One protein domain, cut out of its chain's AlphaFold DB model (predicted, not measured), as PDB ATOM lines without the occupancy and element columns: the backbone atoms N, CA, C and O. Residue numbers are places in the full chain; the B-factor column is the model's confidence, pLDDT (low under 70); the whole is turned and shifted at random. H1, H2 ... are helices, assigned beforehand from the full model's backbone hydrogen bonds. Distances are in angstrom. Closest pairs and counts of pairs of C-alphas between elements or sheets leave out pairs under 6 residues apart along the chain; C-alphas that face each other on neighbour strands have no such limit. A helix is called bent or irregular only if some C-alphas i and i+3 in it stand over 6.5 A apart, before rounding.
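Overview. This is residues 21 to 88 of the 193 residues of the protein "RNase H type-1 domain-containing protein" of Portunus trituberculatus (UniProt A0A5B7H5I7). A loose, open arrangement of three separate helices strung on two long links, with H3, the longest, along one side, H2 and H1 well away from it and from each other, and no helix packed on another. The link of residues 57 to 72 runs from the end of H2 through the open middle to the start of H3, while residues 39 to 50, 52 to 58 and 80 to 88 stick out, taking with them nearly the whole of H2 and the last part of H3. The printed part has 68 residues with three named helices, in the order H1, H2, H3, and no named strand; the class is all helix. The whole is loose, with a radius of gyration of the C-alphas of 14.4 A, and it spans 37 by 35 by 22 A.

Along the chain. H3, residues 73 to 86, is 20.0 A long from first to last C-alpha, from C-alpha 73 at (13.666, 25.379, -32.930) to C-alpha 86 at (6.192, 19.857, -15.172). H2, residues 45 to 56, is 16.8 A long and begins with C-alpha 45 at (-4.104, 4.824, -24.179). H1, residues 21 to 30, is 14.4 A long and begins with C-alpha 21 at (3.250, 16.413, -46.819).

Arrangement. H3 touches no helix, and it is apart from both H1 and H2. H1 and H2 are apart too. From C-alpha 73 to C-alpha 86 of H3 the z value rises from -32.930 to -15.172, while from C-alpha 45 to C-alpha 56 of H2 it falls from -24.179 to -38.882. In H1 the main change is in x, from 3.250 at C-alpha 21 to 17.240 at C-alpha 30. In H1, H2 and H3 every O i to N i+4 pair is within hydrogen-bond range. None of the three is bent or irregular.

Size, cuts and confidence. The C-alphas of Leu 22 and Arg 88, the two farthest apart, are 37.3 A apart. The link from H1 to H2, residues 31 to 44, and the link from H2 to H3, residues 57 to 72, are both long, with 14 and 16 residues. The C-alphas of residues 57 to 72 lie 5 to 19 A from the mean of all C-alphas, and those of residues 31 to 44 lie 11 to 16 A from it. Without the stretches that stand free, the body has 40 residues and spans 27 by 25 by 18 A. The printed part has no cut. The mean pLDDT of the printed part is 72.0, and residues 21 to 43 are under 70; the mean is 43 in H1, 85 in H2 and 88 in H3.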
ATOM      1  N   GLY A  21       2.222  17.454 -46.709       35.09
ATOM      2  CA  GLY A  21       3.250  16.413 -46.819       35.09
ATOM      3  C   GLY A  21       4.492  16.782 -47.642       35.09
ATOM      4  O   GLY A  21       5.580  16.335 -47.292       35.09
ATOM      5  N   LEU A  22       4.385  17.645 -48.663       35.78
ATOM      6  CA  LEU A  22       5.552  18.100 -49.444       35.78
ATOM      7  C   LEU A  22       6.483  19.015 -48.629       35.78
ATOM      8  O   LEU A  22       7.699  18.962 -48.796       35.78
ATOM      9  N   ARG A  23       5.942  19.796 -47.680       39.34
ATOM     10  CA  ARG A  23       6.768  20.604 -46.762       39.34
ATOM     11  C   ARG A  23       7.532  19.747 -45.758       39.34
ATOM     12  O   ARG A  23       8.656  20.087 -45.415       39.34
ATOM     13  N   VAL A  24       6.939  18.642 -45.303       41.50
ATOM     14  CA  VAL A  24       7.597  17.705 -44.377       41.50
ATOM     15  C   VAL A  24       8.706  16.927 -45.089       41.50
ATOM     16  O   VAL A  24       9.771  16.754 -44.510       41.50
ATOM     17  N   ALA A  25       8.503  16.531 -46.350       44.34
ATOM     18  CA  ALA A  25       9.533  15.869 -47.152       44.34
ATOM     19  C   ALA A  25      10.771  16.760 -47.366       44.34
ATOM     20  O   ALA A  25      11.890  16.304 -47.134       44.34
ATOM     21  N   ASN A  26      10.574  18.042 -47.702       41.16
ATOM     22  CA  ASN A  26      11.678  19.000 -47.844       41.16
ATOM     23  C   ASN A  26      12.403  19.237 -46.508       41.16
ATOM     24  O   ASN A  26      13.626  19.196 -46.463       41.16
ATOM     25  N   LEU A  27      11.667  19.364 -45.394       48.59
ATOM     26  CA  LEU A  27      12.268  19.526 -44.063       48.59
ATOM     27  C   LEU A  27      13.064  18.285 -43.611       48.59
ATOM     28  O   LEU A  27      14.055  18.410 -42.896       48.59
ATOM     29  N   MET A  28      12.632  17.082 -44.003       46.34
ATOM     30  CA  MET A  28      13.332  15.831 -43.685       46.34
ATOM     31  C   MET A  28      14.581  15.607 -44.538       46.34
ATOM     32  O   MET A  28      15.559  15.069 -44.016       46.34
ATOM     33  N   MET A  29      14.572  16.058 -45.798       52.84
ATOM     34  CA  MET A  29      15.771  16.093 -46.641       52.84
ATOM     35  C   MET A  29      16.793  17.113 -46.122       52.84
ATOM     36  O   MET A  29      17.955  16.752 -45.944       52.84
ATOM     37  N   ASP A  30      16.360  18.329 -45.775       48.31
ATOM     38  CA  ASP A  30      17.240  19.393 -45.258       48.31
ATOM     39  C   ASP A  30      17.896  19.031 -43.911       48.31
ATOM     40  O   ASP A  30      18.993  19.493 -43.599       48.31
ATOM     41  N   LEU A  31      17.242  18.184 -43.106       50.53
ATOM     42  CA  LEU A  31      17.727  17.751 -41.789       50.53
ATOM     43  C   LEU A  31      18.370  16.351 -41.784       50.53
ATOM     44  O   LEU A  31      18.774  15.889 -40.717       50.53
ATOM     45  N   SER A  32      18.472  15.669 -42.935       50.78
ATOM     46  CA  SER A  32      19.001  14.292 -43.040       50.78
ATOM     47  C   SER A  32      18.345  13.297 -42.060       50.78
ATOM     48  O   SER A  32      19.009  12.429 -41.486       50.78
ATOM     49  N   ILE A  33      17.033  13.423 -41.826       51.06
ATOM     50  CA  ILE A  33      16.295  12.571 -40.881       51.06
ATOM     51  C   ILE A  33      15.739  11.366 -41.643       51.06
ATOM     52  O   ILE A  33      14.753  11.480 -42.368       51.06
ATOM     53  N   ASN A  34      16.348  10.192 -41.458       44.38
ATOM     54  CA  ASN A  34      15.801   8.947 -41.996       44.38
ATOM     55  C   ASN A  34      14.490   8.581 -41.274       44.38
ATOM     56  O   ASN A  34      14.478   8.535 -40.038       44.38
ATOM     57  N   PRO A  35      13.399   8.264 -41.997       44.84
ATOM     58  CA  PRO A  35      12.183   7.753 -41.384       44.84
ATOM     59  C   PRO A  35      12.468   6.360 -40.817       44.84
ATOM     60  O   PRO A  35      12.558   5.374 -41.546       44.84
ATOM     61  N   THR A  36      12.645   6.262 -39.502       43.06
ATOM     62  CA  THR A  36      12.744   4.965 -38.838       43.06
ATOM     63  C   THR A  36      11.342   4.374 -38.696       43.06
ATOM     64  O   THR A  36      10.438   5.047 -38.196       43.06
ATOM     65  N   PRO A  37      11.112   3.124 -39.130       41.94
ATOM     66  CA  PRO A  37       9.817   2.502 -38.943       41.94
ATOM     67  C   PRO A  37       9.559   2.291 -37.441       41.94
ATOM     68  O   PRO A  37      10.321   1.648 -36.717       41.94
ATOM     69  N   VAL A  38       8.480   2.908 -36.966       46.47
ATOM     70  CA  VAL A  38       8.126   3.078 -35.551       46.47
ATOM     71  C   VAL A  38       7.428   1.812 -35.039       46.47
ATOM     72  O   VAL A  38       6.213   1.784 -34.874       46.47
ATOM     73  N   TYR A  39       8.183   0.735 -34.805       41.62
ATOM     74  CA  TYR A  39       7.613  -0.551 -34.362       41.62
ATOM     75  C   TYR A  39       7.512  -0.736 -32.835       41.62
ATOM     76  O   TYR A  39       6.957  -1.741 -32.395       41.62
ATOM     77  N   SER A  40       8.005   0.185 -31.994       44.34
ATOM     78  CA  SER A  40       8.130  -0.097 -30.546       44.34
ATOM     79  C   SER A  40       7.721   1.011 -29.568       44.34
ATOM     80  O   SER A  40       7.997   0.895 -28.373       44.34
ATOM     81  N   PHE A  41       7.016   2.061 -29.998       54.66
ATOM     82  CA  PHE A  41       6.540   3.073 -29.050       54.66
ATOM     83  C   PHE A  41       5.234   2.630 -28.391       54.66
ATOM     84  O   PHE A  41       4.168   2.603 -29.006       54.66
ATOM     85  N   ARG A  42       5.304   2.293 -27.098       61.78
ATOM     86  CA  ARG A  42       4.111   2.070 -26.276       61.78
ATOM     87  C   ARG A  42       3.489   3.424 -25.934       61.78
ATOM     88  O   ARG A  42       3.862   4.044 -24.944       61.78
ATOM     89  N   LEU A  43       2.556   3.875 -26.765       69.38
ATOM     90  CA  LEU A  43       1.832   5.121 -26.535       69.38
ATOM     91  C   LEU A  43       0.801   4.964 -25.400       69.38
ATOM     92  O   LEU A  43       0.179   3.899 -25.289       69.38
ATOM     93  N   PRO A  44       0.592   6.005 -24.570       72.69
ATOM     94  CA  PRO A  44      -0.503   6.033 -23.607       72.69
ATOM     95  C   PRO A  44      -1.849   5.814 -24.299       72.69
ATOM     96  O   PRO A  44      -2.062   6.256 -25.431       72.69
ATOM     97  N   ARG A  45      -2.792   5.167 -23.605       71.38
ATOM     98  CA  ARG A  45      -4.104   4.824 -24.179       71.38
ATOM     99  C   ARG A  45      -4.848   6.051 -24.713       71.38
ATOM    100  O   ARG A  45      -5.429   5.973 -25.788       71.38
ATOM    101  N   PHE A  46      -4.772   7.179 -24.007       75.50
ATOM    102  CA  PHE A  46      -5.431   8.409 -24.446       75.50
ATOM    103  C   PHE A  46      -4.893   8.890 -25.807       75.50
ATOM    104  O   PHE A  46      -5.659   9.348 -26.645       75.50
ATOM    105  N   VAL A  47      -3.587   8.735 -26.070       82.44
ATOM    106  CA  VAL A  47      -2.979   9.106 -27.358       82.44
ATOM    107  C   VAL A  47      -3.503   8.197 -28.466       82.44
ATOM    108  O   VAL A  47      -3.846   8.682 -29.538       82.44
ATOM    109  N   LEU A  48      -3.621   6.892 -28.204       82.50
ATOM    110  CA  LEU A  48      -4.174   5.935 -29.169       82.50
ATOM    111  C   LEU A  48      -5.626   6.267 -29.548       82.50
ATOM    112  O   LEU A  48      -5.982   6.176 -30.722       82.50
ATOM    113  N   GLU A  49      -6.443   6.695 -28.584       83.25
ATOM    114  CA  GLU A  49      -7.829   7.124 -28.827       83.25
ATOM    115  C   GLU A  49      -7.884   8.356 -29.747       83.25
ATOM    116  O   GLU A  49      -8.646   8.373 -30.716       83.25
ATOM    117  N   TRP A  50      -7.015   9.346 -29.527       86.44
ATOM    118  CA  TRP A  50      -6.900  10.506 -30.419       86.44
ATOM    119  C   TRP A  50      -6.430  10.136 -31.829       86.44
ATOM    120  O   TRP A  50      -6.998  10.622 -32.808       86.44
ATOM    121  N   LEU A  51      -5.433   9.256 -31.953       88.62
ATOM    122  CA  LEU A  51      -4.949   8.789 -33.257       88.62
ATOM    123  C   LEU A  51      -6.048   8.076 -34.042       88.62
ATOM    124  O   LEU A  51      -6.196   8.314 -35.242       88.62
ATOM    125  N   TYR A  52      -6.851   7.253 -33.366       86.81
ATOM    126  CA  TYR A  52      -8.003   6.596 -33.974       86.81
ATOM    127  C   TYR A  52      -9.007   7.618 -34.517       86.81
ATOM    128  O   TYR A  52      -9.356   7.562 -35.696       86.81
ATOM    129  N   LEU A  53      -9.414   8.601 -33.706       91.44
ATOM    130  CA  LEU A  53     -10.370   9.638 -34.118       91.44
ATOM    131  C   LEU A  53      -9.873  10.472 -35.305       91.44
ATOM    132  O   LEU A  53     -10.643  10.794 -36.209       91.44
ATOM    133  N   LEU A  54      -8.589  10.825 -35.312       90.75
ATOM    134  CA  LEU A  54      -7.977  11.579 -36.404       90.75
ATOM    135  C   LEU A  54      -7.908  10.743 -37.688       90.75
ATOM    136  O   LEU A  54      -8.219  11.246 -38.766       90.75
ATOM    137  N   THR A  55      -7.597   9.453 -37.574       88.69
ATOM    138  CA  THR A  55      -7.579   8.542 -38.728       88.69
ATOM    139  C   THR A  55      -8.983   8.349 -39.308       88.69
ATOM    140  O   THR A  55      -9.155   8.418 -40.522       88.69
ATOM    141  N   GLN A  56     -10.010   8.207 -38.459       88.69
ATOM    142  CA  GLN A  56     -11.419   8.125 -38.882       88.69
ATOM    143  C   GLN A  56     -11.888   9.375 -39.641       88.69
ATOM    144  O   GLN A  56     -12.754   9.297 -40.505       88.69
ATOM    145  N   ARG A  57     -11.293  10.536 -39.350       93.50
ATOM    146  CA  ARG A  57     -11.556  11.800 -40.055       93.50
ATOM    147  C   ARG A  57     -10.730  11.974 -41.337       93.50
ATOM    148  O   ARG A  57     -10.773  13.044 -41.934       93.50
ATOM    149  N   GLY A  58      -9.974  10.956 -41.752       89.44
ATOM    150  CA  GLY A  58      -9.184  10.965 -42.985       89.44
ATOM    151  C   GLY A  58      -7.815  11.643 -42.873       89.44
ATOM    152  O   GLY A  58      -7.160  11.854 -43.895       89.44
ATOM    153  N   TYR A  59      -7.347  11.977 -41.666       89.69
ATOM    154  CA  TYR A  59      -6.005  12.535 -41.490       89.69
ATOM    155  C   TYR A  59      -4.938  11.445 -41.626       89.69
ATOM    156  O   TYR A  59      -5.015  10.393 -40.993       89.69
ATOM    157  N   ARG A  60      -3.894  11.724 -42.416       85.62
ATOM    158  CA  ARG A  60      -2.683  10.896 -42.485       85.62
ATOM    159  C   ARG A  60      -1.695  11.361 -41.420       85.62
ATOM    160  O   ARG A  60      -1.240  12.501 -41.464       85.62
ATOM    161  N   ILE A  61      -1.373  10.483 -40.475       83.00
ATOM    162  CA  ILE A  61      -0.508  10.792 -39.331       83.00
ATOM    163  C   ILE A  61       0.821  10.061 -39.508       83.00
ATOM    164  O   ILE A  61       0.839   8.848 -39.703       83.00
ATOM    165  N   GLY A  62       1.927  10.800 -39.429       80.75
ATOM    166  CA  GLY A  62       3.282  10.257 -39.450       80.75
ATOM    167  C   GLY A  62       4.006  10.557 -38.142       80.75
ATOM    168  O   GLY A  62       3.852  11.640 -37.579       80.75
ATOM    169  N   PHE A  63       4.808   9.605 -37.675       79.62
ATOM    170  CA  PHE A  63       5.707   9.795 -36.541       79.62
ATOM    171  C   PHE A  63       7.141   9.897 -37.046       79.62
ATOM    172  O   PHE A  63       7.549   9.137 -37.920       79.62
ATOM    173  N   CYS A  64       7.907  10.819 -36.472       79.50
ATOM    174  CA  CYS A  64       9.338  10.911 -36.705       79.50
ATOM    175  C   CYS A  64      10.061  11.195 -35.396       79.50
ATOM    176  O   CYS A  64       9.561  11.920 -34.533       79.50
ATOM    177  N   CYS A  65      11.238  10.600 -35.248       79.94
ATOM    178  CA  CYS A  65      12.134  10.910 -34.150       79.94
ATOM    179  C   CYS A  65      13.118  11.975 -34.622       79.94
ATOM    180  O   CYS A  65      13.768  11.813 -35.652       79.94
ATOM    181  N   VAL A  66      13.235  13.052 -33.855       81.69
ATOM    182  CA  VAL A  66      14.222  14.107 -34.087       81.69
ATOM    183  C   VAL A  66      15.305  13.974 -33.016       81.69
ATOM    184  O   VAL A  66      14.964  13.725 -31.855       81.69
ATOM    185  N   PRO A  67      16.598  14.119 -33.354       79.69
ATOM    186  CA  PRO A  67      17.656  14.112 -32.353       79.69
ATOM    187  C   PRO A  67      17.441  15.197 -31.282       79.69
ATOM    188  O   PRO A  67      16.993  16.315 -31.553       79.69
ATOM    189  N   GLY A  68      17.752  14.850 -30.032       80.00
ATOM    190  CA  GLY A  68      17.634  15.760 -28.893       80.00
ATOM    191  C   GLY A  68      18.730  16.825 -28.895       80.00
ATOM    192  O   GLY A  68      19.850  16.569 -29.321       80.00
ATOM    193  N   HIS A  69      18.416  18.027 -28.404       76.19
ATOM    194  CA  HIS A  69      19.371  19.123 -28.162       76.19
ATOM    195  C   HIS A  69      20.181  19.657 -29.366       76.19
ATOM    196  O   HIS A  69      20.954  20.596 -29.195       76.19
ATOM    197  N   VAL A  70      19.944  19.189 -30.594       79.38
ATOM    198  CA  VAL A  70      20.678  19.613 -31.810       79.38
ATOM    199  C   VAL A  70      20.231  20.954 -32.409       79.38
ATOM    200  O   VAL A  70      20.389  21.206 -33.597       79.38
ATOM    201  N   GLY A  71      19.623  21.842 -31.627       78.81
ATOM    202  CA  GLY A  71      19.298  23.174 -32.145       78.81
ATOM    203  C   GLY A  71      17.924  23.349 -32.788       78.81
ATOM    204  O   GLY A  71      17.523  24.499 -32.934       78.81
ATOM    205  N   VAL A  72      17.190  22.274 -33.105       85.81
ATOM    206  CA  VAL A  72      15.898  22.341 -33.821       85.81
ATOM    207  C   VAL A  72      14.900  23.240 -33.066       85.81
ATOM    208  O   VAL A  72      14.499  22.884 -31.953       85.81
ATOM    209  N   PRO A  73      14.474  24.387 -33.643       86.12
ATOM    210  CA  PRO A  73      13.666  25.379 -32.930       86.12
ATOM    211  C   PRO A  73      12.350  24.823 -32.378       86.12
ATOM    212  O   PRO A  73      12.017  25.081 -31.224       86.12
ATOM    213  N   GLY A  74      11.641  24.006 -33.168       86.44
ATOM    214  CA  GLY A  74      10.393  23.365 -32.742       86.44
ATOM    215  C   GLY A  74      10.589  22.419 -31.555       86.44
ATOM    216  O   GLY A  74       9.868  22.522 -30.569       86.44
ATOM    217  N   ASN A  75      11.623  21.571 -31.597       86.69
ATOM    218  CA  ASN A  75      11.937  20.648 -30.504       86.69
ATOM    219  C   ASN A  75      12.328  21.403 -29.220       86.69
ATOM    220  O   ASN A  75      11.809  21.119 -28.146       86.69
ATOM    221  N   LYS A  76      13.170  22.440 -29.338       87.75
ATOM    222  CA  LYS A  76      13.548  23.308 -28.207       87.75
ATOM    223  C   LYS A  76      12.343  24.001 -27.574       87.75
ATOM    224  O   LYS A  76      12.281  24.137 -26.352       87.75
ATOM    225  N   TYR A  77      11.409  24.465 -28.400       89.19
ATOM    226  CA  TYR A  77      10.184  25.095 -27.928       89.19
ATOM    227  C   TYR A  77       9.304  24.094 -27.166       89.19
ATOM    228  O   TYR A  77       8.886  24.392 -26.046       89.19
ATOM    229  N   THR A  78       9.100  22.892 -27.714       88.00
ATOM    230  CA  THR A  78       8.354  21.812 -27.050       88.00
ATOM    231  C   THR A  78       9.006  21.382 -25.735       88.00
ATOM    232  O   THR A  78       8.311  21.289 -24.726       88.00
ATOM    233  N   ASP A  79      10.331  21.209 -25.699       88.06
ATOM    234  CA  ASP A  79      11.079  20.878 -24.477       88.06
ATOM    235  C   ASP A  79      10.910  21.947 -23.389       88.06
ATOM    236  O   ASP A  79      10.742  21.624 -22.209       88.06
ATOM    237  N   ARG A  80      10.948  23.231 -23.769       91.00
ATOM    238  CA  ARG A  80      10.730  24.339 -22.830       91.00
ATOM    239  C   ARG A  80       9.320  24.289 -22.245       91.00
ATOM    240  O   ARG A  80       9.179  24.353 -21.027       91.00
ATOM    241  N   LEU A  81       8.299  24.114 -23.087       90.62
ATOM    242  CA  LEU A  81       6.909  24.007 -22.632       90.62
ATOM    243  C   LEU A  81       6.683  22.788 -21.733       90.62
ATOM    244  O   LEU A  81       5.989  22.898 -20.725       90.62
ATOM    245  N   ALA A  82       7.289  21.644 -22.055       88.62
ATOM    246  CA  ALA A  82       7.207  20.446 -21.226       88.62
ATOM    247  C   ALA A  82       7.820  20.678 -19.833       88.62
ATOM    248  O   ALA A  82       7.216  20.305 -18.827       88.62
ATOM    249  N   LYS A  83       8.977  21.354 -19.757       90.06
ATOM    250  CA  LYS A  83       9.610  21.737 -18.481       90.06
ATOM    251  C   LYS A  83       8.759  22.721 -17.682       90.06
ATOM    252  O   LYS A  83       8.595  22.548 -16.479       90.06
ATOM    253  N   GLU A  84       8.197  23.732 -18.339       91.06
ATOM    254  CA  GLU A  84       7.287  24.682 -17.692       91.06
ATOM    255  C   GLU A  84       6.030  23.987 -17.158       91.06
ATOM    256  O   GLU A  84       5.596  24.290 -16.049       91.06
ATOM    257  N   ALA A  85       5.459  23.043 -17.912       87.44
ATOM    258  CA  ALA A  85       4.289  22.272 -17.500       87.44
ATOM    259  C   ALA A  85       4.588  21.337 -16.320       87.44
ATOM    260  O   ALA A  85       3.758  21.226 -15.421       87.44
ATOM    261  N   ALA A  86       5.773  20.718 -16.280       85.81
ATOM    262  CA  ALA A  86       6.192  19.857 -15.172       85.81
ATOM    263  C   ALA A  86       6.276  20.602 -13.826       85.81
ATOM    264  O   ALA A  86       6.091  19.990 -12.777       85.81
ATOM    265  N   ASN A  87       6.513  21.919 -13.856       86.75
ATOM    266  CA  ASN A  87       6.553  22.769 -12.665       86.75
ATOM    267  C   ASN A  87       5.169  23.272 -12.220       86.75
ATOM    268  O   ASN A  87       5.055  23.903 -11.168       86.75
ATOM    269  N   ARG A  88       4.114  23.044 -13.011       84.69
ATOM    270  CA  ARG A  88       2.749  23.448 -12.648       84.69
ATOM    271  C   ARG A  88       2.117  22.402 -11.740       84.69
ATOM    272  O   ARG A  88       2.428  21.217 -11.816       84.69
TER     273      ARG A  88